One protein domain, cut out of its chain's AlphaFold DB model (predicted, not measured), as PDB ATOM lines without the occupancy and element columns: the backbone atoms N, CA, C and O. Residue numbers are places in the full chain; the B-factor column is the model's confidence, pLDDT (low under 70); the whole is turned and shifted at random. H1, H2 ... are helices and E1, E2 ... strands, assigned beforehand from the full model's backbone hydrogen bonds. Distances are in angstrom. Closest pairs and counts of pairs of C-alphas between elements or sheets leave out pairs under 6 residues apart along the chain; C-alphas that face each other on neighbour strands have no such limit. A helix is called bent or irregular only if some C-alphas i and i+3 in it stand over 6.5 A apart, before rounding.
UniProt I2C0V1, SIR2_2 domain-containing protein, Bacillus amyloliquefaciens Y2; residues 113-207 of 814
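AT A GLANCE: This is residues 113 to 207 of the 814 residues of the protein "SIR2_2 domain-containing protein" of Bacillus amyloliquefaciens Y2 (UniProt I2C0V1). What shape does the model show? A small twisted sheet of four strands has two helices over one and the same face, apart from each other: H2 over the edge strand E1, running along it, and H3 crossing the strands. H1 packs on H2, H3 and H5, and short H4 lies farthest out. What is it made of? The printed part has 95 residues, with five named helices and four named strands in the order H1 H2 E1 E2 H3 H4 H5 E3 E4; the class is mixed, helices and strands, and the mixed sheet runs E1 E2 E3 E4. The whole is compact, with a radius of gyration of the C-alphas of 12.0 A and spans of 30 by 28 by 28 A.

HOW THE PARTS SIT: How do the strands pair? E1, residues 143 to 145, and E2, residues 152 to 155, form an antiparallel hairpin, with N 144 and O 154 within hydrogen-bond range at 2.9 A. E2 is parallel to E3, residues 192 to 195, with N 153 and O 192 at 2.9 A. E3 forms an antiparallel hairpin with E4, residues 198 to 202, with N 193 and O 201 at 2.9 A. What is on the sheet? H2, residues 131 to 138, and H3, residues 161 to 167, are on the same face, making two layers, helices on one face of a sheet. H2 is over E1 at a height over the sheet of 7.8 A, its closest C-alphas being Val 135 and Val 143, 6.7 A apart. H3 is only just over E3, with 3 of its 7 C-alphas, and runs across it at 74 degrees on the local plane. How do the other helices stand? H1, residues 113 to 123, touches H5, residues 176 to 187, at a steep tilt of 44 degrees, the same way, the closest C-alphas being Tyr 117 and Ile 181, 6.1 A apart. H1 also touches H2, closest at the C-alphas of Lys 119 and Asn 137, 5.8 A, and H3, closest at those of Leu 113 and Val 165, 6.2 A. E2, H3, H4 of residues 169 to 172, H5 and E3 make a strand-helix-strand unit, two parallel strands with helices between. Are the helix backbones complete? Every O i to N i+4 pair is within hydrogen-bond range in H2, H3 and H5, against 5 of 7 in H1; H4 is too short for one.

IN THESE COORDINATES: Where do the elements begin and end? H1 begins at C-alpha 113 (-29.379, 44.585, 32.717), and E4 ends at C-alpha 202 (-29.579, 35.727, 18.541). Which are long? H5 spans 16.5 A, and H1 16.1 A; H1 is irregular, with C-alphas 119 and 122 7.3 A apart.

THE WHOLE: Is it continuous? The printed part has no cut, and no link is long. Where is confidence low? Residues 205 to 207 are under 70; the mean pLDDT of the printed part is 90.2.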
ATOM      1  N   LEU A 113     -30.622  44.520  33.484       93.00
ATOM      2  CA  LEU A 113     -29.379  44.585  32.717       93.00
ATOM      3  C   LEU A 113     -28.146  44.670  33.633       93.00
ATOM      4  O   LEU A 113     -27.201  43.893  33.487       93.00
ATOM      5  N   GLU A 114     -28.164  45.578  34.609       91.19
ATOM      6  CA  GLU A 114     -27.079  45.748  35.581       91.19
ATOM      7  C   GLU A 114     -26.970  44.556  36.534       91.19
ATOM      8  O   GLU A 114     -25.861  44.154  36.885       91.19
ATOM      9  N   ILE A 115     -28.096  43.955  36.932       90.00
ATOM     10  CA  ILE A 115     -28.107  42.746  37.766       90.00
ATOM     11  C   ILE A 115     -27.429  41.588  37.027       90.00
ATOM     12  O   ILE A 115     -26.576  40.911  37.607       90.00
ATOM     13  N   ILE A 116     -27.782  41.366  35.756       93.50
ATOM     14  CA  ILE A 116     -27.164  40.338  34.911       93.50
ATOM     15  C   ILE A 116     -25.666  40.600  34.796       93.50
ATOM     16  O   ILE A 116     -24.869  39.720  35.125       93.50
ATOM     17  N   TYR A 117     -25.275  41.815  34.401       94.19
ATOM     18  CA  TYR A 117     -23.869  42.167  34.244       94.19
ATOM     19  C   TYR A 117     -23.082  42.003  35.545       94.19
ATOM     20  O   TYR A 117     -22.035  41.365  35.546       94.19
ATOM     21  N   ASN A 118     -23.591  42.478  36.682       88.62
ATOM     22  CA  ASN A 118     -22.899  42.346  37.964       88.62
ATOM     23  C   ASN A 118     -22.649  40.882  38.352       88.62
ATOM     24  O   ASN A 118     -21.612  40.584  38.946       88.62
ATOM     25  N   LYS A 119     -23.547  39.962  37.976       89.50
ATOM     26  CA  LYS A 119     -23.388  38.522  38.226       89.50
ATOM     27  C   LYS A 119     -22.312  37.860  37.361       89.50
ATOM     28  O   LYS A 119     -21.677  36.918  37.830       89.50
ATOM     29  N   ILE A 120     -22.089  38.341  36.136       92.56
ATOM     30  CA  ILE A 120     -21.172  37.704  35.168       92.56
ATOM     31  C   ILE A 120     -19.908  38.525  34.863       92.56
ATOM     32  O   ILE A 120     -18.974  38.010  34.258       92.56
ATOM     33  N   SER A 121     -19.826  39.775  35.325       90.44
ATOM     34  CA  SER A 121     -18.696  40.695  35.086       90.44
ATOM     35  C   SER A 121     -17.354  40.175  35.605       90.44
ATOM     36  O   SER A 121     -16.297  40.614  35.164       90.44
ATOM     37  N   CYS A 122     -17.372  39.214  36.530       85.06
ATOM     38  CA  CYS A 122     -16.175  38.550  37.032       85.06
ATOM     39  C   CYS A 122     -15.415  37.764  35.948       85.06
ATOM     40  O   CYS A 122     -14.241  37.468  36.142       85.06
ATOM     41  N   PHE A 123     -16.047  37.454  34.812       89.69
ATOM     42  CA  PHE A 123     -15.447  36.678  33.726       89.69
ATOM     43  C   PHE A 123     -14.819  37.516  32.606       89.69
ATOM     44  O   PHE A 123     -14.245  36.947  31.681       89.69
ATOM     45  N   GLU A 124     -14.893  38.852  32.662       89.06
ATOM     46  CA  GLU A 124     -14.412  39.721  31.573       89.06
ATOM     47  C   GLU A 124     -12.952  39.464  31.184       89.06
ATOM     48  O   GLU A 124     -12.616  39.532  29.999       89.06
ATOM     49  N   LYS A 125     -12.107  39.141  32.171       86.62
ATOM     50  CA  LYS A 125     -10.675  38.893  31.984       86.62
ATOM     51  C   LYS A 125     -10.367  37.529  31.345       86.62
ATOM     52  O   LYS A 125      -9.268  37.356  30.849       86.62
ATOM     53  N   LEU A 126     -11.286  36.564  31.317       88.56
ATOM     54  CA  LEU A 126     -11.013  35.266  30.682       88.56
ATOM     55  C   LEU A 126     -11.065  35.370  29.157       88.56
ATOM     56  O   LEU A 126     -11.832  36.164  28.610       88.56
ATOM     57  N   ASN A 127     -10.279  34.548  28.464       91.75
ATOM     58  CA  ASN A 127     -10.340  34.451  27.003       91.75
ATOM     59  C   ASN A 127     -11.491  33.547  26.559       91.75
ATOM     60  O   ASN A 127     -12.158  33.834  25.571       91.75
ATOM     61  N   PHE A 128     -11.766  32.490  27.318       94.69
ATOM     62  CA  PHE A 128     -12.930  31.639  27.110       94.69
ATOM     63  C   PHE A 128     -13.566  31.266  28.449       94.69
ATOM     64  O   PHE A 128     -12.870  31.128  29.455       94.69
ATOM     65  N   ILE A 129     -14.886  31.106  28.471       93.44
ATOM     66  CA  ILE A 129     -15.663  30.840  29.685       93.44
ATOM     67  C   ILE A 129     -16.478  29.571  29.459       93.44
ATOM     68  O   ILE A 129     -17.136  29.443  28.433       93.44
ATOM     69  N   MET A 130     -16.496  28.639  30.411       92.25
ATOM     70  CA  MET A 130     -17.411  27.503  30.299       92.25
ATOM     71  C   MET A 130     -18.858  28.005  30.458       92.25
ATOM     72  O   MET A 130     -19.165  28.641  31.473       92.25
ATOM     73  N   PRO A 131     -19.774  27.741  29.509       93.56
ATOM     74  CA  PRO A 131     -21.133  28.282  29.565       93.56
ATOM     75  C   PRO A 131     -21.919  27.878  30.821       93.56
ATOM     76  O   PRO A 131     -22.722  28.667  31.324       93.56
ATOM     77  N   GLU A 132     -21.641  26.716  31.418       90.19
ATOM     78  CA  GLU A 132     -22.215  26.326  32.711       90.19
ATOM     79  C   GLU A 132     -21.906  27.320  33.840       90.19
ATOM     80  O   GLU A 132     -22.703  27.462  34.769       90.19
ATOM     81  N   GLN A 133     -20.789  28.046  33.763       88.69
ATOM     82  CA  GLN A 133     -20.438  29.078  34.738       88.69
ATOM     83  C   GLN A 133     -21.338  30.301  34.615       88.69
ATOM     84  O   GLN A 133     -21.716  30.890  35.627       88.69
ATOM     85  N   ILE A 134     -21.714  30.664  33.385       92.94
ATOM     86  CA  ILE A 134     -22.679  31.734  33.141       92.94
ATOM     87  C   ILE A 134     -24.018  31.343  33.766       92.94
ATOM     88  O   ILE A 134     -24.564  32.103  34.562       92.94
ATOM     89  N   VAL A 135     -24.499  30.125  33.496       92.62
ATOM     90  CA  VAL A 135     -25.755  29.612  34.074       92.62
ATOM     91  C   VAL A 135     -25.706  29.612  35.607       92.62
ATOM     92  O   VAL A 135     -26.616  30.140  36.253       92.62
ATOM     93  N   LYS A 136     -24.624  29.088  36.199       89.88
ATOM     94  CA  LYS A 136     -24.431  29.026  37.657       89.88
ATOM     95  C   LYS A 136     -24.422  30.420  38.292       89.88
ATOM     96  O   LYS A 136     -25.147  30.644  39.261       89.88
ATOM     97  N   ASN A 137     -23.664  31.368  37.736       89.00
ATOM     98  CA  ASN A 137     -23.525  32.711  38.310       89.00
ATOM     99  C   ASN A 137     -24.764  33.587  38.116       89.00
ATOM    100  O   ASN A 137     -25.055  34.429  38.969       89.00
ATOM    101  N   LEU A 138     -25.530  33.382  37.039       90.19
ATOM    102  CA  LEU A 138     -26.834  34.026  36.882       90.19
ATOM    103  C   LEU A 138     -27.790  33.628  38.021       90.19
ATOM    104  O   LEU A 138     -28.607  34.452  38.446       90.19
ATOM    105  N   GLY A 139     -27.662  32.409  38.560       84.69
ATOM    106  CA  GLY A 139     -28.449  31.930  39.700       84.69
ATOM    107  C   GLY A 139     -29.950  31.876  39.406       84.69
ATOM    108  O   GLY A 139     -30.766  32.086  40.301       84.69
ATOM    109  N   LEU A 140     -30.314  31.675  38.137       84.50
ATOM    110  CA  LEU A 140     -31.698  31.618  37.673       84.50
ATOM    111  C   LEU A 140     -32.175  30.164  37.671       84.50
ATOM    112  O   LEU A 140     -31.487  29.274  37.175       84.50
ATOM    113  N   LYS A 141     -33.370  29.917  38.219       82.38
ATOM    114  CA  LYS A 141     -34.011  28.598  38.138       82.38
ATOM    115  C   LYS A 141     -34.444  28.321  36.696       82.38
ATOM    116  O   LYS A 141     -34.837  29.243  35.987       82.38
ATOM    117  N   SER A 142     -34.413  27.048  36.302       87.69
ATOM    118  CA  SER A 142     -34.931  26.581  35.010       87.69
ATOM    119  C   SER A 142     -34.255  27.211  33.784       87.69
ATOM    120  O   SER A 142     -34.909  27.411  32.764       87.69
ATOM    121  N   VAL A 143     -32.955  27.514  33.877       91.94
ATOM    122  CA  VAL A 143     -32.130  27.931  32.735       91.94
ATOM    123  C   VAL A 143     -31.097  26.849  32.432       91.94
ATOM    124  O   VAL A 143     -30.394  26.401  33.336       91.94
ATOM    125  N   GLY A 144     -31.012  26.427  31.172       92.75
ATOM    126  CA  GLY A 144     -30.016  25.476  30.677       92.75
ATOM    127  C   GLY A 144     -29.241  26.045  29.494       92.75
ATOM    128  O   GLY A 144     -29.717  26.954  28.823       92.75
ATOM    129  N   TYR A 145     -28.048  25.517  29.240       95.00
ATOM    130  CA  TYR A 145     -27.277  25.822  28.035       95.00
ATOM    131  C   TYR A 145     -27.373  24.653  27.053       95.00
ATOM    132  O   TYR A 145     -27.284  23.499  27.473       95.00
ATOM    133  N   ASP A 146     -27.538  24.972  25.768       94.19
ATOM    134  CA  ASP A 146     -27.430  24.038  24.640       94.19
ATOM    135  C   ASP A 146     -28.353  22.807  24.732       94.19
ATOM    136  O   ASP A 146     -28.021  21.704  24.299       94.19
ATOM    137  N   LEU A 147     -29.558  22.983  25.288       92.00
ATOM    138  CA  LEU A 147     -30.522  21.887  25.454       92.00
ATOM    139  C   LEU A 147     -30.952  21.275  24.113       92.00
ATOM    140  O   LEU A 147     -31.261  20.081  24.053       92.00
ATOM    141  N   PHE A 148     -30.920  22.069  23.040       91.12
ATOM    142  CA  PHE A 148     -31.332  21.667  21.698       91.12
ATOM    143  C   PHE A 148     -30.183  21.573  20.686       91.12
ATOM    144  O   PHE A 148     -30.453  21.217  19.542       91.12
ATOM    145  N   GLY A 149     -28.920  21.776  21.081       91.31
ATOM    146  CA  GLY A 149     -27.785  21.754  20.145       91.31
ATOM    147  C   GLY A 149     -27.680  23.022  19.289       91.31
ATOM    148  O   GLY A 149     -27.241  22.948  18.141       91.31
ATOM    149  N   ASP A 150     -28.142  24.155  19.822       91.81
ATOM    150  CA  ASP A 150     -28.221  25.472  19.180       91.81
ATOM    151  C   ASP A 150     -27.406  26.558  19.911       91.81
ATOM    152  O   ASP A 150     -27.436  27.725  19.521       91.81
ATOM    153  N   ARG A 151     -26.669  26.186  20.970       93.94
ATOM    154  CA  ARG A 151     -25.839  27.080  21.797       93.94
ATOM    155  C   ARG A 151     -26.603  28.225  22.462       93.94
ATOM    156  O   ARG A 151     -26.010  29.260  22.781       93.94
ATOM    157  N   THR A 152     -27.904  28.077  22.693       95.00
ATOM    158  CA  THR A 152     -28.690  29.098  23.397       95.00
ATOM    159  C   THR A 152     -28.710  28.878  24.910       95.00
ATOM    160  O   THR A 152     -28.559  27.759  25.408       95.00
ATOM    161  N   LEU A 153     -28.901  29.968  25.663       96.00
ATOM    162  CA  LEU A 153     -29.406  29.891  27.033       96.00
ATOM    163  C   LEU A 153     -30.925  29.736  26.984       96.00
ATOM    164  O   LEU A 153     -31.639  30.684  26.657       96.00
ATOM    165  N   THR A 154     -31.411  28.549  27.322       94.69
ATOM    166  CA  THR A 154     -32.826  28.199  27.290       94.69
ATOM    167  C   THR A 154     -33.481  28.416  28.641       94.69
ATOM    168  O   THR A 154     -33.108  27.783  29.628       94.69
ATOM    169  N   ILE A 155     -34.511  29.256  28.672       94.06
ATOM    170  CA  ILE A 155     -35.378  29.482  29.829       94.06
ATOM    171  C   ILE A 155     -36.593  28.560  29.698       94.06
ATOM    172  O   ILE A 155     -37.411  28.743  28.799       94.06
ATOM    173  N   LEU A 156     -36.711  27.569  30.582       87.75
ATOM    174  CA  LEU A 156     -37.766  26.552  30.517       87.75
ATOM    175  C   LEU A 156     -39.072  26.996  31.189       87.75
ATOM    176  O   LEU A 156     -40.136  26.663  30.690       87.75
ATOM    177  N   ASN A 157     -39.007  27.753  32.294       80.75
ATOM    178  CA  ASN A 157     -40.194  28.150  33.062       80.75
ATOM    179  C   ASN A 157     -40.166  29.636  33.443       80.75
ATOM    180  O   ASN A 157     -39.213  30.097  34.073       80.75
ATOM    181  N   GLY A 158     -41.276  30.333  33.181       73.62
ATOM    182  CA  GLY A 158     -41.532  31.693  33.664       73.62
ATOM    183  C   GLY A 158     -40.728  32.790  32.960       73.62
ATOM    184  O   GLY A 158     -39.793  32.537  32.205       73.62
ATOM    185  N   GLU A 159     -41.126  34.036  33.203       79.25
ATOM    186  CA  GLU A 159     -40.369  35.219  32.796       79.25
ATOM    187  C   GLU A 159     -39.382  35.602  33.908       79.25
ATOM    188  O   GLU A 159     -39.718  35.570  35.093       79.25
ATOM    189  N   ASN A 160     -38.151  35.951  33.543       87.50
ATOM    190  CA  ASN A 160     -37.120  36.395  34.475       87.50
ATOM    191  C   ASN A 160     -36.354  37.606  33.911       87.50
ATOM    192  O   ASN A 160     -36.598  38.050  32.789       87.50
ATOM    193  N   GLY A 161     -35.415  38.155  34.688       88.75
ATOM    194  CA  GLY A 161     -34.634  39.318  34.250       88.75
ATOM    195  C   GLY A 161     -33.861  39.083  32.946       88.75
ATOM    196  O   GLY A 161     -33.738  40.000  32.141       88.75
ATOM    197  N   LEU A 162     -33.413  37.845  32.686       92.25
ATOM    198  CA  LEU A 162     -32.742  37.481  31.435       92.25
ATOM    199  C   LEU A 162     -33.709  37.589  30.250       92.25
ATOM    200  O   LEU A 162     -33.408  38.293  29.291       92.25
ATOM    201  N   SER A 163     -34.895  36.972  30.327       92.06
ATOM    202  CA  SER A 163     -35.880  37.092  29.244       92.06
ATOM    203  C   SER A 163     -36.323  38.537  29.030       92.06
ATOM    204  O   SER A 163     -36.426  38.958  27.887       92.06
ATOM    205  N   ARG A 164     -36.532  39.327  30.094       92.00
ATOM    206  CA  ARG A 164     -36.961  40.734  29.964       92.00
ATOM    207  C   ARG A 164     -35.942  41.602  29.236       92.00
ATOM    208  O   ARG A 164     -36.327  42.428  28.411       92.00
ATOM    209  N   VAL A 165     -34.655  41.417  29.530       94.44
ATOM    210  CA  VAL A 165     -33.577  42.160  28.864       94.44
ATOM    211  C   VAL A 165     -33.459  41.753  27.400       94.44
ATOM    212  O   VAL A 165     -33.434  42.621  26.532       94.44
ATOM    213  N   PHE A 166     -33.434  40.451  27.110       94.44
ATOM    214  CA  PHE A 166     -33.187  39.960  25.753       94.44
ATOM    215  C   PHE A 166     -34.410  40.041  24.825       94.44
ATOM    216  O   PHE A 166     -34.239  40.268  23.631       94.44
ATOM    217  N   SER A 167     -35.638  39.981  25.350       92.94
ATOM    218  CA  SER A 167     -36.847  40.292  24.569       92.94
ATOM    219  C   SER A 167     -36.920  41.770  24.160       92.94
ATOM    220  O   SER A 167     -37.511  42.081  23.136       92.94
ATOM    221  N   ASN A 168     -36.297  42.674  24.927       92.62
ATOM    222  CA  ASN A 168     -36.252  44.116  24.652       92.62
ATOM    223  C   ASN A 168     -34.870  44.575  24.148       92.62
ATOM    224  O   ASN A 168     -34.483  45.728  24.356       92.62
ATOM    225  N   HIS A 169     -34.101  43.680  23.518       91.31
ATOM    226  CA  HIS A 169     -32.704  43.917  23.133       91.31
ATOM    227  C   HIS A 169     -32.507  45.152  22.242       91.31
ATOM    228  O   HIS A 169     -31.488  45.826  22.384       91.31
ATOM    229  N   ASP A 170     -33.477  45.498  21.389       90.19
ATOM    230  CA  ASP A 170     -33.419  46.694  20.539       90.19
ATOM    231  C   ASP A 170     -33.237  47.984  21.349       90.19
ATOM    232  O   ASP A 170     -32.522  48.888  20.927       90.19
ATOM    233  N   THR A 171     -33.805  48.053  22.559       91.44
ATOM    234  CA  THR A 171     -33.662  49.229  23.435       91.44
ATOM    235  C   THR A 171     -32.276  49.332  24.075       91.44
ATOM    236  O   THR A 171     -31.847  50.416  24.467       91.44
ATOM    237  N   TYR A 172     -31.550  48.213  24.162       90.19
ATOM    238  CA  TYR A 172     -30.234  48.118  24.793       90.19
ATOM    239  C   TYR A 172     -29.088  47.972  23.791       90.19
ATOM    240  O   TYR A 172     -27.937  47.879  24.214       90.19
ATOM    241  N   LYS A 173     -29.362  47.956  22.481       86.31
ATOM    242  CA  LYS A 173     -28.359  47.663  21.450       86.31
ATOM    243  C   LYS A 173     -27.127  48.568  21.545       86.31
ATOM    244  O   LYS A 173     -26.013  48.065  21.473       86.31
ATOM    245  N   ASP A 174     -27.305  49.858  21.814       88.56
ATOM    246  CA  ASP A 174     -26.189  50.811  21.947       88.56
ATOM    247  C   ASP A 174     -25.686  50.968  23.398       88.56
ATOM    248  O   ASP A 174     -24.802  51.775  23.689       88.56
ATOM    249  N   ASN A 175     -26.225  50.190  24.343       93.12
ATOM    250  CA  ASN A 175     -25.833  50.248  25.746       93.12
ATOM    251  C   ASN A 175     -24.512  49.493  25.990       93.12
ATOM    252  O   ASN A 175     -24.392  48.297  25.719       93.12
ATOM    253  N   TRP A 176     -23.531  50.168  26.593       93.56
ATOM    254  CA  TRP A 176     -22.202  49.601  26.859       93.56
ATOM    255  C   TRP A 176     -22.214  48.368  27.790       93.56
ATOM    256  O   TRP A 176     -21.389  47.468  27.622       93.56
ATOM    257  N   ILE A 177     -23.149  48.291  28.748       94.38
ATOM    258  CA  ILE A 177     -23.322  47.130  29.640       94.38
ATOM    259  C   ILE A 177     -23.855  45.943  28.844       94.38
ATOM    260  O   ILE A 177     -23.351  44.828  28.981       94.38
ATOM    261  N   PHE A 178     -24.843  46.184  27.980       95.25
ATOM    262  CA  PHE A 178     -25.381  45.152  27.101       95.25
ATOM    263  C   PHE A 178     -24.292  44.605  26.175       95.25
ATOM    264  O   PHE A 178     -24.099  43.395  26.114       95.25
ATOM    265  N   GLN A 179     -23.478  45.475  25.569       93.69
ATOM    266  CA  GLN A 179     -22.345  45.059  24.736       93.69
ATOM    267  C   GLN A 179     -21.315  44.206  25.494       93.69
ATOM    268  O   GLN A 179     -20.815  43.213  24.961       93.69
ATOM    269  N   LYS A 180     -21.040  44.521  26.765       95.56
ATOM    270  CA  LYS A 180     -20.195  43.676  27.623       95.56
ATOM    271  C   LYS A 180     -20.821  42.314  27.917       95.56
ATOM    272  O   LYS A 180     -20.114  41.311  27.855       95.56
ATOM    273  N   ILE A 181     -22.127  42.249  28.190       96.19
ATOM    274  CA  ILE A 181     -22.844  40.973  28.360       96.19
ATOM    275  C   ILE A 181     -22.741  40.137  27.079       96.19
ATOM    276  O   ILE A 181     -22.393  38.961  27.150       96.19
ATOM    277  N   ILE A 182     -22.972  40.747  25.912       94.88
ATOM    278  CA  ILE A 182     -22.842  40.080  24.612       94.88
ATOM    279  C   ILE A 182     -21.418  39.555  24.401       94.88
ATOM    280  O   ILE A 182     -21.249  38.416  23.975       94.88
ATOM    281  N   MET A 183     -20.386  40.329  24.747       94.69
ATOM    282  CA  MET A 183     -18.995  39.868  24.676       94.69
ATOM    283  C   MET A 183     -18.727  38.677  25.609       94.69
ATOM    284  O   MET A 183     -18.059  37.723  25.215       94.69
ATOM    285  N   ILE A 184     -19.275  38.688  26.826       95.62
ATOM    286  CA  ILE A 184     -19.175  37.556  27.759       95.62
ATOM    287  C   ILE A 184     -19.886  36.318  27.191       95.62
ATOM    288  O   ILE A 184     -19.346  35.219  27.268       95.62
ATOM    289  N   PHE A 185     -21.057  36.480  26.569       95.62
ATOM    290  CA  PHE A 185     -21.777  35.379  25.917       95.62
ATOM    291  C   PHE A 185     -20.986  34.809  24.732       95.62
ATOM    292  O   PHE A 185     -20.848  33.592  24.626       95.62
ATOM    293  N   LYS A 186     -20.365  35.669  23.914       94.38
ATOM    294  CA  LYS A 186     -19.456  35.259  22.830       94.38
ATOM    295  C   LYS A 186     -18.272  34.449  23.358       94.38
ATOM    296  O   LYS A 186     -17.997  33.368  22.845       94.38
ATOM    297  N   LYS A 187     -17.618  34.919  24.427       94.81
ATOM    298  CA  LYS A 187     -16.537  34.191  25.122       94.81
ATOM    299  C   LYS A 187     -16.984  32.858  25.725       94.81
ATOM    300  O   LYS A 187     -16.136  32.009  25.973       94.81
ATOM    301  N   ALA A 188     -18.282  32.678  25.962       95.19
ATOM    302  CA  ALA A 188     -18.864  31.465  26.525       95.19
ATOM    303  C   ALA A 188     -19.504  30.529  25.485       95.19
ATOM    304  O   ALA A 188     -20.204  29.592  25.863       95.19
ATOM    305  N   ASN A 189     -19.312  30.790  24.183       94.94
ATOM    306  CA  ASN A 189     -19.969  30.054  23.095       94.94
ATOM    307  C   ASN A 189     -21.503  30.009  23.238       94.94
ATOM    308  O   ASN A 189     -22.136  28.993  22.953       94.94
ATOM    309  N   ILE A 190     -22.096  31.113  23.701       95.50
ATOM    310  CA  ILE A 190     -23.543  31.325  23.770       95.50
ATOM    311  C   ILE A 190     -23.944  32.169  22.565       95.50
ATOM    312  O   ILE A 190     -23.480  33.298  22.427       95.50
ATOM    313  N   GLN A 191     -24.815  31.642  21.707       93.25
ATOM    314  CA  GLN A 191     -25.268  32.330  20.491       93.25
ATOM    315  C   GLN A 191     -26.577  33.089  20.660       93.25
ATOM    316  O   GLN A 191     -26.985  33.823  19.766       93.25
ATOM    317  N   GLY A 192     -27.249  32.939  21.795       94.19
ATOM    318  CA  GLY A 192     -28.531  33.585  21.990       94.19
ATOM    319  C   GLY A 192     -29.231  33.169  23.265       94.19
ATOM    320  O   GLY A 192     -28.704  32.414  24.085       94.19
ATOM    321  N   VAL A 193     -30.450  33.669  23.404       95.38
ATOM    322  CA  VAL A 193     -31.367  33.313  24.481       95.38
ATOM    323  C   VAL A 193     -32.643  32.787  23.847       95.38
ATOM    324  O   VAL A 193     -33.177  33.379  22.906       95.38
ATOM    325  N   SER A 194     -33.124  31.665  24.364       94.06
ATOM    326  CA  SER A 194     -34.380  31.049  23.960       94.06
ATOM    327  C   SER A 194     -35.322  30.938  25.153       94.06
ATOM    328  O   SER A 194     -34.907  30.804  26.308       94.06
ATOM    329  N   ARG A 195     -36.618  31.016  24.872       91.56
ATOM    330  CA  ARG A 195     -37.683  30.682  25.811       91.56
ATOM    331  C   ARG A 195     -38.337  29.407  25.308       91.56
ATOM    332  O   ARG A 195     -38.855  29.382  24.194       91.56
ATOM    333  N   GLU A 196     -38.264  28.351  26.109       84.56
ATOM    334  CA  GLU A 196     -38.568  26.987  25.675       84.56
ATOM    335  C   GLU A 196     -37.777  26.653  24.401       84.56
ATOM    336  O   GLU A 196     -36.560  26.563  24.465       84.56
ATOM    337  N   LYS A 197     -38.417  26.526  23.235       82.88
ATOM    338  CA  LYS A 197     -37.730  26.289  21.952       82.88
ATOM    339  C   LYS A 197     -37.655  27.535  21.056       82.88
ATOM    340  O   LYS A 197     -37.054  27.492  19.988       82.88
ATOM    341  N   GLN A 198     -38.280  28.644  21.454       90.31
ATOM    342  CA  GLN A 198     -38.344  29.855  20.642       90.31
ATOM    343  C   GLN A 198     -37.160  30.772  20.949       90.31
ATOM    344  O   GLN A 198     -36.994  31.233  22.079       90.31
ATOM    345  N   ILE A 199     -36.344  31.066  19.939       91.75
ATOM    346  CA  ILE A 199     -35.256  32.042  20.048       91.75
ATOM    347  C   ILE A 199     -35.873  33.435  20.221       91.75
ATOM    348  O   ILE A 199     -36.645  33.880  19.374       91.75
ATOM    349  N   ILE A 200     -35.536  34.109  21.322       94.06
ATOM    350  CA  ILE A 200     -35.952  35.496  21.599       94.06
ATOM    351  C   ILE A 200     -34.845  36.497  21.270       94.06
ATOM    352  O   ILE A 200     -35.113  37.673  21.049       94.06
ATOM    353  N   PHE A 201     -33.599  36.027  21.229       94.31
ATOM    354  CA  PHE A 201     -32.444  36.814  20.832       94.31
ATOM    355  C   PHE A 201     -31.365  35.907  20.245       94.31
ATOM    356  O   PHE A 201     -31.049  34.868  20.828       94.31
ATOM    357  N   SER A 202     -30.760  36.341  19.144       92.50
ATOM    358  CA  SER A 202     -29.579  35.727  18.541       92.50
ATOM    359  C   SER A 202     -28.485  36.773  18.377       92.50
ATOM    360  O   SER A 202     -28.739  37.887  17.921       92.50
ATOM    361  N   ILE A 203     -27.258  36.399  18.714       90.12
ATOM    362  CA  ILE A 203     -26.070  37.185  18.407       90.12
ATOM    363  C   ILE A 203     -25.836  37.117  16.895       90.12
ATOM    364  O   ILE A 203     -25.994  36.058  16.293       90.12
ATOM    365  N   ASP A 204     -25.475  38.248  16.293       77.94
ATOM    366  CA  ASP A 204     -25.179  38.343  14.864       77.94
ATOM    367  C   ASP A 204     -24.103  37.324  14.438       77.94
ATOM    368  O   ASP A 204     -23.029  37.239  15.041       77.94
ATOM    369  N   ASN A 205     -24.403  36.566  13.379       61.72
ATOM    370  CA  ASN A 205     -23.541  35.532  12.811       61.72
ATOM    371  C   ASN A 205     -22.288  36.090  12.116       61.72
ATOM    372  O   ASN A 205     -21.392  35.311  11.803       61.72
ATOM    373  N   GLN A 206     -22.198  37.403  11.868       60.59
ATOM    374  CA  GLN A 206     -20.973  38.019  11.335       60.59
ATOM    375  C   GLN A 206     -19.832  38.104  12.367       60.59
ATOM    376  O   GLN A 206     -18.698  38.427  12.008       60.59
ATOM    377  N   ASP A 207     -20.100  37.830  13.650       65.06
ATOM    378  CA  ASP A 207     -19.068  37.860  14.683       65.06
ATOM    379  C   ASP A 207     -18.180  36.607  14.659       65.06
ATOM    380  O   ASP A 207     -18.595  35.497  14.997       65.06
TER     381      ASP A 207